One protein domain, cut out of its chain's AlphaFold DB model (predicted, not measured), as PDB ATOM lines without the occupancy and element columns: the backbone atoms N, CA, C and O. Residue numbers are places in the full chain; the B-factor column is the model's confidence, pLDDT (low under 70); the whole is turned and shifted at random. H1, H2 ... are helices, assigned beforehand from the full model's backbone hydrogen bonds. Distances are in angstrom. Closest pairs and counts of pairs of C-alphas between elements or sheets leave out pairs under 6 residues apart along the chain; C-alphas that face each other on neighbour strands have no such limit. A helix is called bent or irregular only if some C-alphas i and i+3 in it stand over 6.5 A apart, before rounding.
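AT A GLANCE: This is residues 24 to 64 of the 118 residues of an uncharacterized protein of Ampelomyces quisqualis (UniProt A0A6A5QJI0). A long, kinked helix, H2, makes the length of a rod, and a short helix, H1, packs steeply on its first residues, 41 to 45. Residues 57 to 64 stick out at the far end. The printed part has 41 residues, with two named helices, H1 then H2, and no named strand: all helix, loose, radius of gyration of the C-alphas 12.5 A, spans 41 by 14 by 10 A.

HOW THE PARTS SIT: H1, residues 28 to 35, touches H2, residues 41 to 62, which meets it with residues 41 to 45 alone. Look at the closest C-alphas, Ala 29 and Tyr 41, 5.5 A apart. The helices run opposite ways at a steep tilt of 64 degrees. Every O i to N i+4 pair is within hydrogen-bond range in H1, and 16 of 18 in H2.

IN THESE COORDINATES: Find C-alpha 28 at (178.963, 116.164, 136.733); H1 runs 10.4 A from there. H2 runs 29.6 A, from C-alpha 41 at (173.909, 119.072, 135.477) to C-alpha 62 at (201.339, 120.561, 146.556). It has a kink of 36 degrees near residue 48, but is neither bent nor irregular, only just: C-alphas 47 and 50 are 6.3 A apart.

THE WHOLE: The farthest C-alphas, Gly 37 and Gly 64, are 41.4 A apart. The printed part has no cut, and the H1 to H2 link is tight. Confidence is under 70 at residues 63 to 64.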
ATOM      1  N   ASN A  24     190.626 116.564 138.478       76.31
ATOM      2  CA  ASN A  24     189.402 117.188 137.957       76.31
ATOM      3  C   ASN A  24     188.557 116.308 137.002       76.31
ATOM      4  O   ASN A  24     187.652 116.834 136.352       76.31
ATOM      5  N   LYS A  25     188.777 114.988 136.933       81.44
ATOM      6  CA  LYS A  25     188.065 114.066 136.018       81.44
ATOM      7  C   LYS A  25     186.652 113.672 136.469       81.44
ATOM      8  O   LYS A  25     186.097 112.681 136.011       81.44
ATOM      9  N   ILE A  26     186.055 114.435 137.375       84.06
ATOM     10  CA  ILE A  26     184.740 114.128 137.943       84.06
ATOM     11  C   ILE A  26     183.643 114.458 136.922       84.06
ATOM     12  O   ILE A  26     183.553 115.597 136.455       84.06
ATOM     13  N   SER A  27     182.802 113.473 136.611       84.88
ATOM     14  CA  SER A  27     181.639 113.537 135.718       84.88
ATOM     15  C   SER A  27     180.442 114.221 136.418       84.88
ATOM     16  O   SER A  27     179.777 113.615 137.260       84.88
ATOM     17  N   PRO A  28     180.086 115.478 136.081       85.06
ATOM     18  CA  PRO A  28     178.963 116.164 136.733       85.06
ATOM     19  C   PRO A  28     177.612 115.517 136.392       85.06
ATOM     20  O   PRO A  28     176.680 115.563 137.191       85.06
ATOM     21  N   ALA A  29     177.518 114.880 135.220       85.25
ATOM     22  CA  ALA A  29     176.325 114.175 134.758       85.25
ATOM     23  C   ALA A  29     176.004 112.940 135.612       85.25
ATOM     24  O   ALA A  29     174.845 112.699 135.938       85.25
ATOM     25  N   GLU A  30     177.023 112.182 136.023       86.31
ATOM     26  CA  GLU A  30     176.816 111.025 136.894       86.31
ATOM     27  C   GLU A  30     176.450 111.460 138.308       86.31
ATOM     28  O   GLU A  30     175.576 110.849 138.912       86.31
ATOM     29  N   ILE A  31     177.039 112.551 138.809       86.00
ATOM     30  CA  ILE A  31     176.659 113.128 140.105       86.00
ATOM     31  C   ILE A  31     175.193 113.555 140.094       86.00
ATOM     32  O   ILE A  31     174.458 113.199 141.008       86.00
ATOM     33  N   ALA A  32     174.756 114.270 139.055       87.56
ATOM     34  CA  ALA A  32     173.358 114.661 138.905       87.56
ATOM     35  C   ALA A  32     172.431 113.429 138.857       87.56
ATOM     36  O   ALA A  32     171.406 113.397 139.534       87.56
ATOM     37  N   ARG A  33     172.832 112.374 138.130       88.94
ATOM     38  CA  ARG A  33     172.081 111.110 138.050       88.94
ATOM     39  C   ARG A  33     171.991 110.384 139.396       88.94
ATOM     40  O   ARG A  33     170.937 109.846 139.713       88.94
ATOM     41  N   ILE A  34     173.091 110.321 140.147       90.31
ATOM     42  CA  ILE A  34     173.174 109.611 141.433       90.31
ATOM     43  C   ILE A  34     172.438 110.383 142.529       90.31
ATOM     44  O   ILE A  34     171.744 109.771 143.333       90.31
ATOM     45  N   TYR A  35     172.591 111.709 142.568       86.44
ATOM     46  CA  TYR A  35     171.924 112.554 143.555       86.44
ATOM     47  C   TYR A  35     170.405 112.563 143.340       86.44
ATOM     48  O   TYR A  35     169.645 112.508 144.304       86.44
ATOM     49  N   GLY A  36     169.967 112.560 142.077       84.44
ATOM     50  CA  GLY A  36     168.552 112.569 141.718       84.44
ATOM     51  C   GLY A  36     167.842 113.884 142.073       84.44
ATOM     52  O   GLY A  36     168.414 114.796 142.669       84.44
ATOM     53  N   GLY A  37     166.573 114.005 141.684       85.06
ATOM     54  CA  GLY A  37     165.747 115.179 141.995       85.06
ATOM     55  C   GLY A  37     166.150 116.453 141.237       85.06
ATOM     56  O   GLY A  37     166.440 116.405 140.044       85.06
ATOM     57  N   ASP A  38     166.158 117.591 141.943       79.94
ATOM     58  CA  ASP A  38     166.316 118.948 141.380       79.94
ATOM     59  C   ASP A  38     167.765 119.325 141.019       79.94
ATOM     60  O   ASP A  38     168.042 120.417 140.507       79.94
ATOM     61  N   MET A  39     168.724 118.441 141.295       81.25
ATOM     62  CA  MET A  39     170.135 118.705 141.044       81.25
ATOM     63  C   MET A  39     170.458 118.489 139.561       81.25
ATOM     64  O   MET A  39     170.887 117.420 139.129       81.25
ATOM     65  N   THR A  40     170.256 119.536 138.766       89.06
ATOM     66  CA  THR A  40     170.591 119.525 137.338       89.06
ATOM     67  C   THR A  40     172.102 119.518 137.103       89.06
ATOM     68  O   THR A  40     172.888 120.004 137.919       89.06
ATOM     69  N   TYR A  41     172.515 119.036 135.928       87.88
ATOM     70  CA  TYR A  41     173.909 119.072 135.477       87.88
ATOM     71  C   TYR A  41     174.545 120.467 135.645       87.88
ATOM     72  O   TYR A  41     175.636 120.590 136.203       87.88
ATOM     73  N   ASN A  42     173.828 121.523 135.250       88.19
ATOM     74  CA  ASN A  42     174.310 122.903 135.329       88.19
ATOM     75  C   ASN A  42     174.532 123.371 136.775       88.19
ATOM     76  O   ASN A  42     175.489 124.098 137.040       88.19
ATOM     77  N   ALA A  43     173.679 122.949 137.714       88.00
ATOM     78  CA  ALA A  43     173.835 123.282 139.128       88.00
ATOM     79  C   ALA A  43     175.097 122.631 139.715       88.00
ATOM     80  O   ALA A  43     175.904 123.307 140.359       88.00
ATOM     81  N   VAL A  44     175.312 121.342 139.420       88.44
ATOM     82  CA  VAL A  44     176.517 120.609 139.845       88.44
ATOM     83  C   VAL A  44     177.768 121.228 139.233       88.44
ATOM     84  O   VAL A  44     178.752 121.470 139.932       88.44
ATOM     85  N   GLU A  45     177.741 121.521 137.934       88.56
ATOM     86  CA  GLU A  45     178.881 122.122 137.251       88.56
ATOM     87  C   GLU A  45     179.197 123.518 137.811       88.56
ATOM     88  O   GLU A  45     180.357 123.824 138.097       88.56
ATOM     89  N   GLY A  46     178.173 124.349 138.032       90.00
ATOM     90  CA  GLY A  46     178.303 125.674 138.635       90.00
ATOM     91  C   GLY A  46     178.948 125.636 140.022       90.00
ATOM     92  O   GLY A  46     179.857 126.421 140.302       90.00
ATOM     93  N   TYR A  47     178.528 124.691 140.865       88.38
ATOM     94  CA  TYR A  47     179.093 124.502 142.199       88.38
ATOM     95  C   TYR A  47     180.548 124.010 142.140       88.38
ATOM     96  O   TYR A  47     181.436 124.612 142.748       88.38
ATOM     97  N   LEU A  48     180.825 122.975 141.337       89.06
ATOM     98  CA  LEU A  48     182.164 122.390 141.208       89.06
ATOM     99  C   LEU A  48     183.186 123.341 140.579       89.06
ATOM    100  O   LEU A  48     184.376 123.212 140.857       89.06
ATOM    101  N   ARG A  49     182.772 124.316 139.758       88.81
ATOM    102  CA  ARG A  49     183.689 125.283 139.124       88.81
ATOM    103  C   ARG A  49     184.567 126.036 140.123       88.81
ATOM    104  O   ARG A  49     185.730 126.277 139.808       88.81
ATOM    105  N   LYS A  50     184.038 126.397 141.297       90.19
ATOM    106  CA  LYS A  50     184.809 127.093 142.345       90.19
ATOM    107  C   LYS A  50     185.901 126.180 142.901       90.19
ATOM    108  O   LYS A  50     187.081 126.500 142.806       90.19
ATOM    109  N   PHE A  51     185.510 124.983 143.327       89.25
ATOM    110  CA  PHE A  51     186.431 124.006 143.901       89.25
ATOM    111  C   PHE A  51     187.456 123.473 142.898       89.25
ATOM    112  O   PHE A  51     188.581 123.198 143.280       89.25
ATOM    113  N   ARG A  52     187.122 123.368 141.605       88.69
ATOM    114  CA  ARG A  52     188.084 122.983 140.555       88.69
ATOM    115  C   ARG A  52     189.186 124.021 140.348       88.69
ATOM    116  O   ARG A  52     190.296 123.647 139.981       88.69
ATOM    117  N   LYS A  53     188.888 125.313 140.530       88.88
ATOM    118  CA  LYS A  53     189.910 126.371 140.482       88.88
ATOM    119  C   LYS A  53     190.838 126.243 141.685       88.88
ATOM    120  O   LYS A  53     192.025 126.019 141.496       88.88
ATOM    121  N   GLU A  54     190.261 126.212 142.882       87.56
ATOM    122  CA  GLU A  54     191.015 126.039 144.129       87.56
ATOM    123  C   GLU A  54     191.825 124.732 144.146       87.56
ATOM    124  O   GLU A  54     192.937 124.693 144.661       87.56
ATOM    125  N   ALA A  55     191.316 123.660 143.533       86.88
ATOM    126  CA  ALA A  55     192.008 122.377 143.438       86.88
ATOM    127  C   ALA A  55     193.231 122.443 142.523       86.88
ATOM    128  O   ALA A  55     194.233 121.786 142.799       86.88
ATOM    129  N   LYS A  56     193.172 123.223 141.435       86.81
ATOM    130  CA  LYS A  56     194.341 123.460 140.580       86.81
ATOM    131  C   LYS A  56     195.406 124.227 141.350       86.81
ATOM    132  O   LYS A  56     196.552 123.787 141.352       86.81
ATOM    133  N   ASP A  57     195.010 125.280 142.055       86.56
ATOM    134  CA  ASP A  57     195.923 126.097 142.856       86.56
ATOM    135  C   ASP A  57     196.569 125.236 143.957       86.56
ATOM    136  O   ASP A  57     197.792 125.108 144.025       86.56
ATOM    137  N   MET A  58     195.762 124.479 144.706       84.88
ATOM    138  CA  MET A  58     196.239 123.551 145.735       84.88
ATOM    139  C   MET A  58     197.152 122.454 145.170       84.88
ATOM    140  O   MET A  58     198.127 122.073 145.816       84.88
ATOM    141  N   LYS A  59     196.882 121.944 143.961       84.19
ATOM    142  CA  LYS A  59     197.749 120.960 143.301       84.19
ATOM    143  C   LYS A  59     199.083 121.575 142.874       84.19
ATOM    144  O   LYS A  59     200.112 120.914 143.004       84.19
ATOM    145  N   THR A  60     199.092 122.825 142.406       81.75
ATOM    146  CA  THR A  60     200.345 123.533 142.094       81.75
ATOM    147  C   THR A  60     201.185 123.763 143.347       81.75
ATOM    148  O   THR A  60     202.370 123.438 143.340       81.75
ATOM    149  N   GLU A  61     200.575 124.180 144.459       79.38
ATOM    150  CA  GLU A  61     201.252 124.315 145.755       79.38
ATOM    151  C   GLU A  61     201.758 122.971 146.301       79.38
ATOM    152  O   GLU A  61     202.830 122.887 146.905       79.38
ATOM    153  N   ALA A  62     200.993 121.898 146.092       78.44
ATOM    154  CA  ALA A  62     201.339 120.561 146.556       78.44
ATOM    155  C   ALA A  62     202.373 119.852 145.673       78.44
ATOM    156  O   ALA A  62     202.974 118.888 146.139       78.44
ATOM    157  N   SER A  63     202.630 120.315 144.444       69.31
ATOM    158  CA  SER A  63     203.624 119.710 143.541       69.31
ATOM    159  C   SER A  63     205.046 119.676 144.125       69.31
ATOM    160  O   SER A  63     205.847 118.826 143.746       69.31
ATOM    161  N   GLY A  64     205.341 120.530 145.115       66.88
ATOM    162  CA  GLY A  64     206.585 120.504 145.889       66.88
ATOM    163  C   GLY A  64     206.616 119.508 147.061       66.88
ATOM    164  O   GLY A  64     207.631 119.409 147.747       66.88
TER     165      GLY A  64